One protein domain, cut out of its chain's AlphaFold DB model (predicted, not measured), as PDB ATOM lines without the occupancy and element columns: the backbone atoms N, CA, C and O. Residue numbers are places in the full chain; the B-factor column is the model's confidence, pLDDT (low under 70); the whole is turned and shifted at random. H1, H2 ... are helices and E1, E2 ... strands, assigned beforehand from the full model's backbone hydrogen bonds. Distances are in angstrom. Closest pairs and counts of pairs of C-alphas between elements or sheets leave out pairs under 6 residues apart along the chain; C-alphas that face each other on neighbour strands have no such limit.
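AT A GLANCE: This is residues 215 to 335 of the 337 residues of an uncharacterized protein of Ganoderma sinense ZZ0214-1 (UniProt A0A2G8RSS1). A small hairpin of two strands, E1 and E2, stands at one end of a loose layer of helices, in which H2, H3 and H4 lie side by side, running back and forth, and H5 follows H4 toward the hairpin. H1 sits at the far end of H2, and residues 327 to 333 stick out. The printed part has 121 residues, ordered H1 H2 H3 H4 H5 E1 E2 H6; it is mostly helix, with one antiparallel sheet. It is loose, with a radius of gyration of the C-alphas of 18.7 A, and only just flat, spanning 56 by 37 by 17 A.

HOW THE PARTS SIT: Look first at E1, residues 312 to 315, and E2, residues 319 to 322, antiparallel, with N 315 and O 319 2.8 A apart, within hydrogen-bond range. The closest C-alphas of E2 and H2, residues 228 to 252, are those of Gly 319 and Thr 251, 4.4 A apart. The hub is H3, residues 265 to 282. It forms a hairpin with H2, touching residues 232 to 243 alone, closest at Ser 266 and Val 243, C-alphas 6.4 A apart, at a shallow tilt of 29 degrees. H3 also forms a hairpin with H4, residues 285 to 295; the closest C-alphas, of Tyr 279 and Gly 288, are 4.3 A apart. H3 and H5, residues 297 to 307, only just touch, only at their ends, with 3 pairs of C-alphas within 8 A, the closest those of Tyr 267 and Ile 299, 6.2 A apart. H1, residues 215 to 222, is close to H2 but not clearly touching, and H6, residues 328 to 333, stands free. Every O i to N i+4 pair is within hydrogen-bond range in H1, H3, H4, H5 and H6, and 20 of 21 in H2.

IN THESE COORDINATES: Find C-alpha 228 at (110.595, 64.397, 154.917); from there H2 runs 35.7 A to C-alpha 252. H3 covers 26.4 A, and H6 ends at C-alpha 333, (94.099, 100.665, 128.703).

THE WHOLE: The farthest C-alphas, of Thr 223 and Thr 329, are 60.0 A apart. The printed part has no cut; the link H2 to H3 is long. Confidence is under 70 in residues 249 to 266 and 305 to 335.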
ATOM      1  N   ARG A 215     117.331  77.046 169.544       90.19
ATOM      2  CA  ARG A 215     117.578  75.989 170.542       90.19
ATOM      3  C   ARG A 215     116.604  74.813 170.400       90.19
ATOM      4  O   ARG A 215     116.991  73.664 170.591       90.19
ATOM      5  N   GLN A 216     115.339  75.096 170.092       88.94
ATOM      6  CA  GLN A 216     114.327  74.058 169.880       88.94
ATOM      7  C   GLN A 216     114.589  73.313 168.570       88.94
ATOM      8  O   GLN A 216     114.476  72.089 168.528       88.94
ATOM      9  N   GLU A 217     115.006  74.039 167.534       90.06
ATOM     10  CA  GLU A 217     115.405  73.480 166.246       90.06
ATOM     11  C   GLU A 217     116.548  72.464 166.387       90.06
ATOM     12  O   GLU A 217     116.419  71.335 165.906       90.06
ATOM     13  N   VAL A 218     117.620  72.812 167.108       89.44
ATOM     14  CA  VAL A 218     118.747  71.897 167.349       89.44
ATOM     15  C   VAL A 218     118.267  70.633 168.065       89.44
ATOM     16  O   VAL A 218     118.547  69.514 167.632       89.44
ATOM     17  N   ASN A 219     117.464  70.789 169.118       88.62
ATOM     18  CA  ASN A 219     116.989  69.656 169.908       88.62
ATOM     19  C   ASN A 219     116.026  68.734 169.145       88.62
ATOM     20  O   ASN A 219     116.038  67.529 169.388       88.62
ATOM     21  N   MET A 220     115.183  69.270 168.257       84.31
ATOM     22  CA  MET A 220     114.142  68.492 167.573       84.31
ATOM     23  C   MET A 220     114.568  67.949 166.210       84.31
ATOM     24  O   MET A 220     114.139  66.851 165.849       84.31
ATOM     25  N   PHE A 221     115.378  68.695 165.458       85.56
ATOM     26  CA  PHE A 221     115.692  68.375 164.065       85.56
ATOM     27  C   PHE A 221     117.157  68.004 163.834       85.56
ATOM     28  O   PHE A 221     117.417  67.170 162.970       85.56
ATOM     29  N   TRP A 222     118.113  68.561 164.590       85.00
ATOM     30  CA  TRP A 222     119.543  68.294 164.351       85.00
ATOM     31  C   TRP A 222     120.009  66.984 164.994       85.00
ATOM     32  O   TRP A 222     120.900  66.317 164.479       85.00
ATOM     33  N   THR A 223     119.392  66.579 166.104       83.00
ATOM     34  CA  THR A 223     119.740  65.346 166.833       83.00
ATOM     35  C   THR A 223     119.038  64.093 166.299       83.00
ATOM     36  O   THR A 223     119.347  62.979 166.727       83.00
ATOM     37  N   ARG A 224     118.067  64.242 165.388       80.12
ATOM     38  CA  ARG A 224     117.216  63.148 164.890       80.12
ATOM     39  C   ARG A 224     117.557  62.797 163.442       80.12
ATOM     40  O   ARG A 224     118.129  63.588 162.703       80.12
ATOM     41  N   LYS A 225     117.179  61.584 163.020       83.31
ATOM     42  CA  LYS A 225     117.342  61.144 161.625       83.31
ATOM     43  C   LYS A 225     116.527  62.046 160.692       83.31
ATOM     44  O   LYS A 225     115.354  62.302 160.961       83.31
ATOM     45  N   LEU A 226     117.145  62.476 159.590       83.12
ATOM     46  CA  LEU A 226     116.490  63.262 158.544       83.12
ATOM     47  C   LEU A 226     115.267  62.510 158.005       83.12
ATOM     48  O   LEU A 226     115.374  61.386 157.518       83.12
ATOM     49  N   ASN A 227     114.103  63.144 158.097       85.00
ATOM     50  CA  ASN A 227     112.848  62.671 157.520       85.00
ATOM     51  C   ASN A 227     112.248  63.767 156.622       85.00
ATOM     52  O   ASN A 227     112.721  64.905 156.618       85.00
ATOM     53  N   GLY A 228     111.202  63.443 155.856       80.31
ATOM     54  CA  GLY A 228     110.595  64.397 154.917       80.31
ATOM     55  C   GLY A 228     110.110  65.696 155.579       80.31
ATOM     56  O   GLY A 228     110.278  66.771 155.010       80.31
ATOM     57  N   ALA A 229     109.591  65.619 156.808       79.50
ATOM     58  CA  ALA A 229     109.160  66.794 157.565       79.50
ATOM     59  C   ALA A 229     110.340  67.694 157.974       79.50
ATOM     60  O   ALA A 229     110.232  68.914 157.888       79.50
ATOM     61  N   ALA A 230     111.479  67.111 158.363       83.94
ATOM     62  CA  ALA A 230     112.703  67.845 158.677       83.94
ATOM     63  C   ALA A 230     113.280  68.544 157.436       83.94
ATOM     64  O   ALA A 230     113.656  69.710 157.508       83.94
ATOM     65  N   ILE A 231     113.289  67.866 156.284       82.62
ATOM     66  CA  ILE A 231     113.721  68.460 155.009       82.62
ATOM     67  C   ILE A 231     112.821  69.645 154.648       82.62
ATOM     68  O   ILE A 231     113.317  70.724 154.332       82.62
ATOM     69  N   LEU A 232     111.500  69.470 154.745       79.75
ATOM     70  CA  LEU A 232     110.540  70.535 154.465       79.75
ATOM     71  C   LEU A 232     110.716  71.725 155.421       79.75
ATOM     72  O   LEU A 232     110.659  72.871 154.982       79.75
ATOM     73  N   PHE A 233     110.966  71.458 156.706       83.12
ATOM     74  CA  PHE A 233     111.257  72.482 157.708       83.12
ATOM     75  C   PHE A 233     112.511  73.286 157.346       83.12
ATOM     76  O   PHE A 233     112.438  74.512 157.274       83.12
ATOM     77  N   TYR A 234     113.633  72.622 157.049       84.75
ATOM     78  CA  TYR A 234     114.878  73.306 156.694       84.75
ATOM     79  C   TYR A 234     114.757  74.107 155.403       84.75
ATOM     80  O   TYR A 234     115.209  75.248 155.348       84.75
ATOM     81  N   LEU A 235     114.107  73.545 154.382       80.31
ATOM     82  CA  LEU A 235     113.853  74.266 153.143       80.31
ATOM     83  C   LEU A 235     112.974  75.494 153.394       80.31
ATOM     84  O   LEU A 235     113.310  76.576 152.934       80.31
ATOM     85  N   ASN A 236     111.898  75.380 154.174       78.50
ATOM     86  CA  ASN A 236     111.033  76.526 154.458       78.50
ATOM     87  C   ASN A 236     111.753  77.616 155.267       78.50
ATOM     88  O   ASN A 236     111.621  78.796 154.952       78.50
ATOM     89  N   ARG A 237     112.534  77.216 156.273       85.62
ATOM     90  CA  ARG A 237     113.245  78.123 157.176       85.62
ATOM     91  C   ARG A 237     114.408  78.817 156.465       85.62
ATOM     92  O   ARG A 237     114.476  80.042 156.412       85.62
ATOM     93  N   TYR A 238     115.303  78.055 155.850       84.25
ATOM     94  CA  TYR A 238     116.526  78.614 155.283       84.25
ATOM     95  C   TYR A 238     116.365  79.143 153.860       84.25
ATOM     96  O   TYR A 238     117.042  80.115 153.525       84.25
ATOM     97  N   ALA A 239     115.461  78.602 153.033       77.75
ATOM     98  CA  ALA A 239     115.237  79.172 151.701       77.75
ATOM     99  C   ALA A 239     114.615  80.569 151.795       77.75
ATOM    100  O   ALA A 239     115.021  81.457 151.050       77.75
ATOM    101  N   PHE A 240     113.689  80.794 152.736       76.88
ATOM    102  CA  PHE A 240     113.101  82.119 152.929       76.88
ATOM    103  C   PHE A 240     114.159  83.142 153.356       76.88
ATOM    104  O   PHE A 240     114.283  84.183 152.717       76.88
ATOM    105  N   ILE A 241     114.976  82.818 154.368       83.12
ATOM    106  CA  ILE A 241     116.068  83.703 154.802       83.12
ATOM    107  C   ILE A 241     117.062  83.955 153.678       83.12
ATOM    108  O   ILE A 241     117.445  85.098 153.465       83.12
ATOM    109  N   THR A 242     117.477  82.912 152.961       77.50
ATOM    110  CA  THR A 242     118.511  83.041 151.929       77.50
ATOM    111  C   THR A 242     118.028  83.923 150.786       77.50
ATOM    112  O   THR A 242     118.724  84.855 150.400       77.50
ATOM    113  N   VAL A 243     116.807  83.699 150.290       75.25
ATOM    114  CA  VAL A 243     116.232  84.527 149.221       75.25
ATOM    115  C   VAL A 243     116.032  85.968 149.687       75.25
ATOM    116  O   VAL A 243     116.378  86.892 148.958       75.25
ATOM    117  N   TYR A 244     115.525  86.180 150.903       77.38
ATOM    118  CA  TYR A 244     115.306  87.531 151.417       77.38
ATOM    119  C   TYR A 244     116.625  88.269 151.682       77.38
ATOM    120  O   TYR A 244     116.741  89.453 151.391       77.38
ATOM    121  N   ALA A 245     117.651  87.572 152.173       78.56
ATOM    122  CA  ALA A 245     118.986  88.130 152.356       78.56
ATOM    123  C   ALA A 245     119.631  88.508 151.016       78.56
ATOM    124  O   ALA A 245     120.223  89.580 150.919       78.56
ATOM    125  N   ILE A 246     119.478  87.675 149.979       74.06
ATOM    126  CA  ILE A 246     119.932  87.992 148.618       74.06
ATOM    127  C   ILE A 246     119.194  89.223 148.091       74.06
ATOM    128  O   ILE A 246     119.852  90.139 147.616       74.06
ATOM    129  N   TYR A 247     117.866  89.281 148.235       73.31
ATOM    130  CA  TYR A 247     117.068  90.439 147.826       73.31
ATOM    131  C   TYR A 247     117.562  91.730 148.493       73.31
ATOM    132  O   TYR A 247     117.881  92.697 147.808       73.31
ATOM    133  N   GLN A 248     117.741  91.724 149.816       71.88
ATOM    134  CA  GLN A 248     118.241  92.901 150.529       71.88
ATOM    135  C   GLN A 248     119.677  93.253 150.129       71.88
ATOM    136  O   GLN A 248     120.004  94.429 149.983       71.88
ATOM    137  N   LEU A 249     120.539  92.260 149.901       69.94
ATOM    138  CA  LEU A 249     121.891  92.508 149.417       69.94
ATOM    139  C   LEU A 249     121.868  93.154 148.028       69.94
ATOM    140  O   LEU A 249     122.607  94.102 147.807       69.94
ATOM    141  N   THR A 250     120.995  92.712 147.120       64.75
ATOM    142  CA  THR A 250     120.848  93.323 145.790       64.75
ATOM    143  C   THR A 250     120.242  94.724 145.840       64.75
ATOM    144  O   THR A 250     120.602  95.560 145.018       64.75
ATOM    145  N   THR A 251     119.379  95.011 146.816       65.31
ATOM    146  CA  THR A 251     118.781  96.341 147.002       65.31
ATOM    147  C   THR A 251     119.787  97.341 147.577       65.31
ATOM    148  O   THR A 251     119.843  98.482 147.139       65.31
ATOM    149  N   TYR A 252     120.629  96.940 148.532       64.94
ATOM    150  CA  TYR A 252     121.538  97.874 149.216       64.94
ATOM    151  C   TYR A 252     123.002  97.801 148.756       64.94
ATOM    152  O   TYR A 252     123.819  98.608 149.208       64.94
ATOM    153  N   ALA A 253     123.362  96.862 147.876       60.66
ATOM    154  CA  ALA A 253     124.692  96.820 147.280       60.66
ATOM    155  C   ALA A 253     124.918  98.018 146.337       60.66
ATOM    156  O   ALA A 253     123.981  98.493 145.693       60.66
ATOM    157  N   PRO A 254     126.163  98.510 146.215       54.47
ATOM    158  CA  PRO A 254     126.518  99.471 145.180       54.47
ATOM    159  C   PRO A 254     126.404  98.787 143.811       54.47
ATOM    160  O   PRO A 254     127.260  97.993 143.427       54.47
ATOM    161  N   ILE A 255     125.308  99.047 143.104       55.12
ATOM    162  CA  ILE A 255     125.042  98.481 141.779       55.12
ATOM    163  C   ILE A 255     125.904  99.221 140.743       55.12
ATOM    164  O   ILE A 255     125.911 100.450 140.701       55.12
ATOM    165  N   SER A 256     126.644  98.458 139.936       52.00
ATOM    166  CA  SER A 256     127.321  98.932 138.718       52.00
ATOM    167  C   SER A 256     126.278  99.306 137.656       52.00
ATOM    168  O   SER A 256     125.234  98.666 137.598       52.00
ATOM    169  N   ASP A 257     126.557 100.289 136.795       53.06
ATOM    170  CA  ASP A 257     125.639 100.844 135.772       53.06
ATOM    171  C   ASP A 257     125.088  99.830 134.734       53.06
ATOM    172  O   ASP A 257     124.277 100.181 133.873       53.06
ATOM    173  N   GLU A 258     125.477  98.557 134.803       50.53
ATOM    174  CA  GLU A 258     124.905  97.490 133.987       50.53
ATOM    175  C   GLU A 258     123.686  96.871 134.679       50.53
ATOM    176  O   GLU A 258     123.820  96.181 135.682       50.53
ATOM    177  N   ARG A 259     122.499  97.147 134.116       54.31
ATOM    178  CA  ARG A 259     121.219  96.419 134.271       54.31
ATOM    179  C   ARG A 259     121.135  95.523 135.509       54.31
ATOM    180  O   ARG A 259     121.612  94.392 135.499       54.31
ATOM    181  N   CYS A 260     120.420  95.977 136.532       58.69
ATOM    182  CA  CYS A 260     120.057  95.070 137.607       58.69
ATOM    183  C   CYS A 260     118.896  94.162 137.180       58.69
ATOM    184  O   CYS A 260     117.744  94.580 137.046       58.69
ATOM    185  N   ASP A 261     119.242  92.899 136.937       57.41
ATOM    186  CA  ASP A 261     118.284  91.820 136.752       57.41
ATOM    187  C   ASP A 261     117.605  91.529 138.090       57.41
ATOM    188  O   ASP A 261     118.221  91.061 139.052       57.41
ATOM    189  N   MET A 262     116.306  91.814 138.155       56.69
ATOM    190  CA  MET A 262     115.497  91.424 139.301       56.69
ATOM    191  C   MET A 262     115.397  89.896 139.355       56.69
ATOM    192  O   MET A 262     115.134  89.259 138.331       56.69
ATOM    193  N   PRO A 263     115.572  89.268 140.529       58.72
ATOM    194  CA  PRO A 263     115.625  87.820 140.632       58.72
ATOM    195  C   PRO A 263     114.213  87.217 140.555       58.72
ATOM    196  O   PRO A 263     113.639  86.798 141.560       58.72
ATOM    197  N   THR A 264     113.652  87.119 139.346       62.69
ATOM    198  CA  THR A 264     112.333  86.525 139.047       62.69
ATOM    199  C   THR A 264     112.231  85.071 139.524       62.69
ATOM    200  O   THR A 264     111.153  84.596 139.885       62.69
ATOM    201  N   LEU A 265     113.371  84.373 139.603       64.31
ATOM    202  CA  LEU A 265     113.474  82.997 140.095       64.31
ATOM    203  C   LEU A 265     113.030  82.856 141.564       64.31
ATOM    204  O   LEU A 265     112.488  81.819 141.949       64.31
ATOM    205  N   SER A 266     113.182  83.910 142.369       68.81
ATOM    206  CA  SER A 266     112.822  83.933 143.794       68.81
ATOM    207  C   SER A 266     111.332  83.681 144.033       68.81
ATOM    208  O   SER A 266     110.959  82.957 144.958       68.81
ATOM    209  N   TYR A 267     110.469  84.215 143.165       73.75
ATOM    210  CA  TYR A 267     109.020  84.054 143.286       73.75
ATOM    211  C   TYR A 267     108.564  82.620 143.000       73.75
ATOM    212  O   TYR A 267     107.678  82.111 143.684       73.75
ATOM    213  N   ALA A 268     109.201  81.939 142.040       77.06
ATOM    214  CA  ALA A 268     108.919  80.534 141.745       77.06
ATOM    215  C   ALA A 268     109.265  79.631 142.936       77.06
ATOM    216  O   ALA A 268     108.495  78.738 143.296       77.06
ATOM    217  N   VAL A 269     110.391  79.918 143.595       77.12
ATOM    218  CA  VAL A 269     110.817  79.224 144.813       77.12
ATOM    219  C   VAL A 269     109.788  79.423 145.934       77.12
ATOM    220  O   VAL A 269     109.355  78.448 146.551       77.12
ATOM    221  N   TRP A 270     109.325  80.654 146.168       77.94
ATOM    222  CA  TRP A 270     108.300  80.940 147.181       77.94
ATOM    223  C   TRP A 270     106.952  80.274 146.885       77.94
ATOM    224  O   TRP A 270     106.342  79.707 147.796       77.94
ATOM    225  N   ALA A 271     106.498  80.298 145.631       85.44
ATOM    226  CA  ALA A 271     105.240  79.680 145.220       85.44
ATOM    227  C   ALA A 271     105.257  78.161 145.446       85.44
ATOM    228  O   ALA A 271     104.331  77.613 146.053       85.44
ATOM    229  N   LEU A 272     106.344  77.496 145.040       84.81
ATOM    230  CA  LEU A 272     106.526  76.059 145.229       84.81
ATOM    231  C   LEU A 272     106.474  75.677 146.713       84.81
ATOM    232  O   LEU A 272     105.738  74.764 147.093       84.81
ATOM    233  N   PHE A 273     107.207  76.395 147.568       81.50
ATOM    234  CA  PHE A 273     107.227  76.107 149.002       81.50
ATOM    235  C   PHE A 273     105.894  76.386 149.693       81.50
ATOM    236  O   PHE A 273     105.504  75.623 150.579       81.50
ATOM    237  N   ALA A 274     105.172  77.431 149.285       85.00
ATOM    238  CA  ALA A 274     103.838  77.714 149.801       85.00
ATOM    239  C   ALA A 274     102.851  76.582 149.463       85.00
ATOM    240  O   ALA A 274     102.144  76.101 150.353       85.00
ATOM    241  N   GLY A 275     102.859  76.101 148.215       86.88
ATOM    242  CA  GLY A 275     102.027  74.978 147.776       86.88
ATOM    243  C   GLY A 275     102.361  73.670 148.499       86.88
ATOM    244  O   GLY A 275     101.465  73.002 149.022       86.88
ATOM    245  N   LEU A 276     103.653  73.331 148.616       84.94
ATOM    246  CA  LEU A 276     104.102  72.147 149.361       84.94
ATOM    247  C   LEU A 276     103.699  72.211 150.836       84.94
ATOM    248  O   LEU A 276     103.238  71.216 151.391       84.94
ATOM    249  N   ARG A 277     103.844  73.377 151.475       83.94
ATOM    250  CA  ARG A 277     103.450  73.575 152.874       83.94
ATOM    251  C   ARG A 277     101.947  73.402 153.060       83.94
ATOM    252  O   ARG A 277     101.533  72.741 154.009       83.94
ATOM    253  N   ALA A 278     101.142  73.965 152.162       87.31
ATOM    254  CA  ALA A 278      99.694  73.809 152.196       87.31
ATOM    255  C   ALA A 278      99.285  72.337 152.043       87.31
ATOM    256  O   ALA A 278      98.450  71.858 152.810       87.31
ATOM    257  N   TYR A 279      99.916  71.595 151.129       86.12
ATOM    258  CA  TYR A 279      99.687  70.157 150.985       86.12
ATOM    259  C   TYR A 279     100.082  69.374 152.244       86.12
ATOM    260  O   TYR A 279      99.291  68.571 152.732       86.12
ATOM    261  N   ALA A 280     101.262  69.644 152.808       83.06
ATOM    262  CA  ALA A 280     101.768  68.932 153.979       83.06
ATOM    263  C   ALA A 280     100.906  69.142 155.236       83.06
ATOM    264  O   ALA A 280     100.713  68.200 155.999       83.06
ATOM    265  N   LEU A 281     100.376  70.354 155.454       85.19
ATOM    266  CA  LEU A 281      99.530  70.658 156.617       85.19
ATOM    267  C   LEU A 281      98.099  70.134 156.476       85.19
ATOM    268  O   LEU A 281      97.488  69.742 157.464       85.19
ATOM    269  N   SER A 282      97.546  70.188 155.263       87.56
ATOM    270  CA  SER A 282      96.143  69.836 155.020       87.56
ATOM    271  C   SER A 282      95.933  68.381 154.622       87.56
ATOM    272  O   SER A 282      94.800  67.909 154.629       87.56
ATOM    273  N   TRP A 283      97.004  67.692 154.213       86.25
ATOM    274  CA  TRP A 283      96.954  66.385 153.559       86.25
ATOM    275  C   TRP A 283      96.017  66.351 152.335       86.25
ATOM    276  O   TRP A 283      95.543  65.297 151.915       86.25
ATOM    277  N   ASN A 284      95.737  67.519 151.747       91.06
ATOM    278  CA  ASN A 284      94.760  67.699 150.685       91.06
ATOM    279  C   ASN A 284      95.441  68.303 149.451       91.06
ATOM    280  O   ASN A 284      95.685  69.508 149.368       91.06
ATOM    281  N   TRP A 285      95.790  67.451 148.486       89.44
ATOM    282  CA  TRP A 285      96.553  67.858 147.304       89.44
ATOM    283  C   TRP A 285      95.895  68.960 146.450       89.44
ATOM    284  O   TRP A 285      96.615  69.887 146.074       89.44
ATOM    285  N   PRO A 286      94.565  68.977 146.199       95.19
ATOM    286  CA  PRO A 286      93.936  70.090 145.485       95.19
ATOM    287  C   PRO A 286      94.057  71.431 146.219       95.19
ATOM    288  O   PRO A 286      94.184  72.455 145.555       95.19
ATOM    289  N   LEU A 287      94.089  71.455 147.559       92.00
ATOM    290  CA  LEU A 287      94.329  72.697 148.306       92.00
ATOM    291  C   LEU A 287      95.762  73.202 148.091       92.00
ATOM    292  O   LEU A 287      95.969  74.389 147.849       92.00
ATOM    293  N   GLY A 288      96.751  72.304 148.133       91.19
ATOM    294  CA  GLY A 288      98.144  72.646 147.839       91.19
ATOM    295  C   GLY A 288      98.335  73.167 146.413       91.19
ATOM    296  O   GLY A 288      99.004  74.180 146.211       91.19
ATOM    297  N   LEU A 289      97.689  72.523 145.434       93.00
ATOM    298  CA  LEU A 289      97.696  72.963 144.039       93.00
ATOM    299  C   LEU A 289      97.015  74.326 143.871       93.00
ATOM    300  O   LEU A 289      97.541  75.187 143.175       93.00
ATOM    301  N   PHE A 290      95.880  74.551 144.535       94.50
ATOM    302  CA  PHE A 290      95.191  75.839 144.515       94.50
ATOM    303  C   PHE A 290      96.083  76.971 145.048       94.50
ATOM    304  O   PHE A 290      96.204  78.010 144.403       94.50
ATOM    305  N   VAL A 291      96.771  76.749 146.173       92.88
ATOM    306  CA  VAL A 291      97.732  77.714 146.735       92.88
ATOM    307  C   VAL A 291      98.897  77.963 145.776       92.88
ATOM    308  O   VAL A 291      99.285  79.113 145.584       92.88
ATOM    309  N   LEU A 292      99.433  76.917 145.140       91.12
ATOM    310  CA  LEU A 292     100.504  77.054 144.151       91.12
ATOM    311  C   LEU A 292     100.066  77.921 142.963       91.12
ATOM    312  O   LEU A 292     100.778  78.849 142.589       91.12
ATOM    313  N   LEU A 293      98.884  77.653 142.400       92.88
ATOM    314  CA  LEU A 293      98.339  78.416 141.274       92.88
ATOM    315  C   LEU A 293      98.108  79.885 141.641       92.88
ATOM    316  O   LEU A 293      98.451  80.767 140.855       92.88
ATOM    317  N   LEU A 294      97.597  80.154 142.846       91.25
ATOM    318  CA  LEU A 294      97.411  81.516 143.344       91.25
ATOM    319  C   LEU A 294      98.755  82.260 143.465       91.25
ATOM    320  O   LEU A 294      98.863  83.421 143.076       91.25
ATOM    321  N   GLN A 295      99.798  81.576 143.940       88.94
ATOM    322  CA  GLN A 295     101.141  82.142 144.109       88.94
ATOM    323  C   GLN A 295     101.932  82.273 142.799       88.94
ATOM    324  O   GLN A 295     102.948  82.966 142.766       88.94
ATOM    325  N   CYS A 296     101.469  81.667 141.703       87.38
ATOM    326  CA  CYS A 296     102.022  81.902 140.369       87.38
ATOM    327  C   CYS A 296     101.536  83.222 139.743       87.38
ATOM    328  O   CYS A 296     102.157  83.705 138.795       87.38
ATOM    329  N   VAL A 297     100.468  83.839 140.266       87.38
ATOM    330  CA  VAL A 297      99.927  85.103 139.737       87.38
ATOM    331  C   VAL A 297     100.967  86.237 139.765       87.38
ATOM    332  O   VAL A 297     101.192  86.839 138.713       87.38
ATOM    333  N   PRO A 298     101.690  86.495 140.878       79.81
ATOM    334  CA  PRO A 298     102.782  87.469 140.895       79.81
ATOM    335  C   PRO A 298     103.884  87.171 139.875       79.81
ATOM    336  O   PRO A 298     104.455  88.101 139.319       79.81
ATOM    337  N   ILE A 299     104.181  85.898 139.589       79.88
ATOM    338  CA  ILE A 299     105.194  85.524 138.588       79.88
ATOM    339  C   ILE A 299     104.736  85.972 137.201       79.88
ATOM    340  O   ILE A 299     105.493  86.625 136.491       79.88
ATOM    341  N   GLY A 300     103.488  85.662 136.835       79.25
ATOM    342  CA  GLY A 300     102.908  86.068 135.554       79.25
ATOM    343  C   GLY A 300     102.854  87.587 135.395       79.25
ATOM    344  O   GLY A 300     103.235  88.107 134.348       79.25
ATOM    345  N   ILE A 301     102.455  88.299 136.453       79.75
ATOM    346  CA  ILE A 301     102.433  89.764 136.477       79.75
ATOM    347  C   ILE A 301     103.844  90.327 136.265       79.75
ATOM    348  O   ILE A 301     104.052  91.101 135.333       79.75
ATOM    349  N   ASN A 302     104.827  89.892 137.058       73.94
ATOM    350  CA  ASN A 302     106.204  90.373 136.934       73.94
ATOM    351  C   ASN A 302     106.810  90.038 135.562       73.94
ATOM    352  O   ASN A 302     107.466  90.881 134.957       73.94
ATOM    353  N   LEU A 303     106.541  88.845 135.018       76.19
ATOM    354  CA  LEU A 303     107.026  88.449 133.694       76.19
ATOM    355  C   LEU A 303     106.402  89.291 132.571       76.19
ATOM    356  O   LEU A 303     107.084  89.653 131.612       76.19
ATOM    357  N   SER A 304     105.121  89.645 132.704       75.25
ATOM    358  CA  SER A 304     104.449  90.523 131.746       75.25
ATOM    359  C   SER A 304     105.057  91.928 131.715       75.25
ATOM    360  O   SER A 304     105.179  92.500 130.636       75.25
ATOM    361  N   LEU A 305     105.526  92.456 132.852       69.06
ATOM    362  CA  LEU A 305     106.194  93.761 132.912       69.06
ATOM    363  C   LEU A 305     107.496  93.769 132.095       69.06
ATOM    364  O   LEU A 305     107.730  94.705 131.328       69.06
ATOM    365  N   PHE A 306     108.290  92.693 132.152       68.12
ATOM    366  CA  PHE A 306     109.485  92.550 131.310       68.12
ATOM    367  C   PHE A 306     109.148  92.483 129.815       68.12
ATOM    368  O   PHE A 306     109.876  93.045 128.997       68.12
ATOM    369  N   HIS A 307     108.027  91.855 129.439       68.44
ATOM    370  CA  HIS A 307     107.560  91.860 128.047       68.44
ATOM    371  C   HIS A 307     107.238  93.278 127.550       68.44
ATOM    372  O   HIS A 307     107.500  93.599 126.392       68.44
ATOM    373  N   PHE A 308     106.734  94.150 128.427       67.19
ATOM    374  CA  PHE A 308     106.488  95.561 128.120       67.19
ATOM    375  C   PHE A 308     107.745  96.446 128.180       67.19
ATOM    376  O   PHE A 308     107.638  97.663 128.035       67.19
ATOM    377  N   GLY A 309     108.936  95.858 128.348       60.38
ATOM    378  CA  GLY A 309     110.203  96.588 128.360       60.38
ATOM    379  C   GLY A 309     110.469  97.345 129.660       60.38
ATOM    380  O   GLY A 309     111.255  98.293 129.656       60.38
ATOM    381  N   VAL A 310     109.823  96.955 130.764       63.94
ATOM    382  CA  VAL A 310     110.163  97.464 132.095       63.94
ATOM    383  C   VAL A 310     111.526  96.903 132.494       63.94
ATOM    384  O   VAL A 310     111.718  95.690 132.553       63.94
ATOM    385  N   MET A 311     112.477  97.802 132.739       63.78
ATOM    386  CA  MET A 311     113.852  97.470 133.116       63.78
ATOM    387  C   MET A 311     114.139  98.000 134.520       63.78
ATOM    388  O   MET A 311     113.589  99.030 134.922       63.78
ATOM    389  N   GLY A 312     115.025  97.317 135.245       62.81
ATOM    390  CA  GLY A 312     115.563  97.817 136.505       62.81
ATOM    391  C   GLY A 312     116.433  99.049 136.265       62.81
ATOM    392  O   GLY A 312     117.322  99.022 135.410       62.81
ATOM    393  N   ILE A 313     116.171 100.130 136.999       63.81
ATOM    394  CA  ILE A 313     117.038 101.311 137.041       63.81
ATOM    395  C   ILE A 313     117.716 101.413 138.412       63.81
ATOM    396  O   ILE A 313     117.057 101.218 139.436       63.81
ATOM    397  N   PRO A 314     119.015 101.750 138.463       63.47
ATOM    398  CA  PRO A 314     119.672 102.043 139.725       63.47
ATOM    399  C   PRO A 314     119.201 103.409 140.248       63.47
ATOM    400  O   PRO A 314     119.400 104.446 139.611       63.47
ATOM    401  N   LEU A 315     118.577 103.424 141.427       65.12
ATOM    402  CA  LEU A 315     118.205 104.634 142.155       65.12
ATOM    403  C   LEU A 315     119.174 104.883 143.324       65.12
ATOM    404  O   LEU A 315     119.396 103.996 144.155       65.12
ATOM    405  N   PRO A 316     119.706 106.111 143.477       61.88
ATOM    406  CA  PRO A 316     120.561 106.459 144.608       61.88
ATOM    407  C   PRO A 316     119.875 106.203 145.963       61.88
ATOM    408  O   PRO A 316     118.751 106.659 146.196       61.88
ATOM    409  N   ARG A 317     120.581 105.515 146.874       62.41
ATOM    410  CA  ARG A 317     120.147 105.041 148.212       62.41
ATOM    411  C   ARG A 317     119.025 103.997 148.263       62.41
ATOM    412  O   ARG A 317     118.902 103.361 149.304       62.41
ATOM    413  N   ILE A 318     118.219 103.850 147.214       64.38
ATOM    414  CA  ILE A 318     117.091 102.907 147.193       64.38
ATOM    415  C   ILE A 318     117.513 101.553 146.617       64.38
ATOM    416  O   ILE A 318     117.032 100.541 147.109       64.38
ATOM    417  N   GLY A 319     118.440 101.526 145.653       67.38
ATOM    418  CA  GLY A 319     118.863 100.285 145.005       67.38
ATOM    419  C   GLY A 319     118.295 100.123 143.606       67.38
ATOM    420  O   GLY A 319     118.049 101.111 142.916       67.38
ATOM    421  N   CYS A 320     118.100  98.875 143.185       67.19
ATOM    422  CA  CYS A 320     117.435  98.580 141.925       67.19
ATOM    423  C   CYS A 320     115.919  98.616 142.088       67.19
ATOM    424  O   CYS A 320     115.373  97.830 142.858       67.19
ATOM    425  N   GLU A 321     115.248  99.465 141.319       68.25
ATOM    426  CA  GLU A 321     113.786  99.502 141.269       68.25
ATOM    427  C   GLU A 321     113.291  99.312 139.836       68.25
ATOM    428  O   GLU A 321     113.979  99.663 138.868       68.25
ATOM    429  N   LEU A 322     112.086  98.752 139.689       63.88
ATOM    430  CA  LEU A 322     111.429  98.651 138.387       63.88
ATOM    431  C   LEU A 322     111.080 100.053 137.880       63.88
ATOM    432  O   LEU A 322     110.453 100.846 138.580       63.88
ATOM    433  N   ASN A 323     111.450 100.352 136.636       62.81
ATOM    434  CA  ASN A 323     111.008 101.575 135.992       62.81
ATOM    435  C   ASN A 323     109.654 101.373 135.310       62.81
ATOM    436  O   ASN A 323     109.590 100.922 134.162       62.81
ATOM    437  N   ASP A 324     108.574 101.750 135.990       59.22
ATOM    438  CA  ASP A 324     107.233 101.752 135.410       59.22
ATOM    439  C   ASP A 324     107.081 102.902 134.397       59.22
ATOM    440  O   ASP A 324     106.371 103.888 134.599       59.22
ATOM    441  N   PHE A 325     107.705 102.761 133.224       52.56
ATOM    442  CA  PHE A 325     107.470 103.616 132.054       52.56
ATOM    443  C   PHE A 325     106.094 103.399 131.416       52.56
ATOM    444  O   PHE A 325     105.828 103.905 130.318       52.56
ATOM    445  N   VAL A 326     105.197 102.659 132.075       51.69
ATOM    446  CA  VAL A 326     103.815 102.509 131.642       51.69
ATOM    447  C   VAL A 326     103.205 103.904 131.604       51.69
ATOM    448  O   VAL A 326     102.795 104.488 132.606       51.69
ATOM    449  N   THR A 327     103.171 104.477 130.400       46.84
ATOM    450  CA  THR A 327     102.591 105.794 130.162       46.84
ATOM    451  C   THR A 327     101.189 105.773 130.764       46.84
ATOM    452  O   THR A 327     100.477 104.784 130.590       46.84
ATOM    453  N   LYS A 328     100.747 106.838 131.449       51.34
ATOM    454  CA  LYS A 328      99.402 106.891 132.071       51.34
ATOM    455  C   LYS A 328      98.278 106.444 131.122       51.34
ATOM    456  O   LYS A 328      97.244 105.964 131.567       51.34
ATOM    457  N   THR A 329      98.492 106.599 129.816       42.34
ATOM    458  CA  THR A 329      97.633 106.135 128.721       42.34
ATOM    459  C   THR A 329      97.603 104.609 128.553       42.34
ATOM    460  O   THR A 329      96.537 104.051 128.311       42.34
ATOM    461  N   LEU A 330      98.746 103.930 128.685       50.38
ATOM    462  CA  LEU A 330      98.855 102.472 128.636       50.38
ATOM    463  C   LEU A 330      98.271 101.847 129.911       50.38
ATOM    464  O   LEU A 330      97.444 100.953 129.788       50.38
ATOM    465  N   SER A 331      98.573 102.407 131.092       51.59
ATOM    466  CA  SER A 331      98.019 101.975 132.395       51.59
ATOM    467  C   SER A 331      96.489 101.963 132.396       51.59
ATOM    468  O   SER A 331      95.865 101.010 132.857       51.59
ATOM    469  N   ARG A 332      95.875 102.993 131.798       52.38
ATOM    470  CA  ARG A 332      94.415 103.111 131.683       52.38
ATOM    471  C   ARG A 332      93.799 102.118 130.694       52.38
ATOM    472  O   ARG A 332      92.634 101.772 130.836       52.38
ATOM    473  N   ARG A 333      94.555 101.670 129.682       49.69
ATOM    474  CA  ARG A 333      94.099 100.665 128.703       49.69
ATOM    475  C   ARG A 333      94.175  99.236 129.239       49.69
ATOM    476  O   ARG A 333      93.351  98.422 128.848       49.69
ATOM    477  N   ILE A 334      95.136  98.948 130.114       57.22
ATOM    478  CA  ILE A 334      95.320  97.631 130.751       57.22
ATOM    479  C   ILE A 334      94.650  97.515 132.129       57.22
ATOM    480  O   ILE A 334      94.744  96.468 132.757       57.22
ATOM    481  N   GLY A 335      93.950  98.560 132.589       43.00
ATOM    482  CA  GLY A 335      93.176  98.536 133.836       43.00
ATOM    483  C   GLY A 335      94.029  98.515 135.106       43.00
ATOM    484  O   GLY A 335      93.586  97.980 136.115       43.00
TER     485      GLY A 335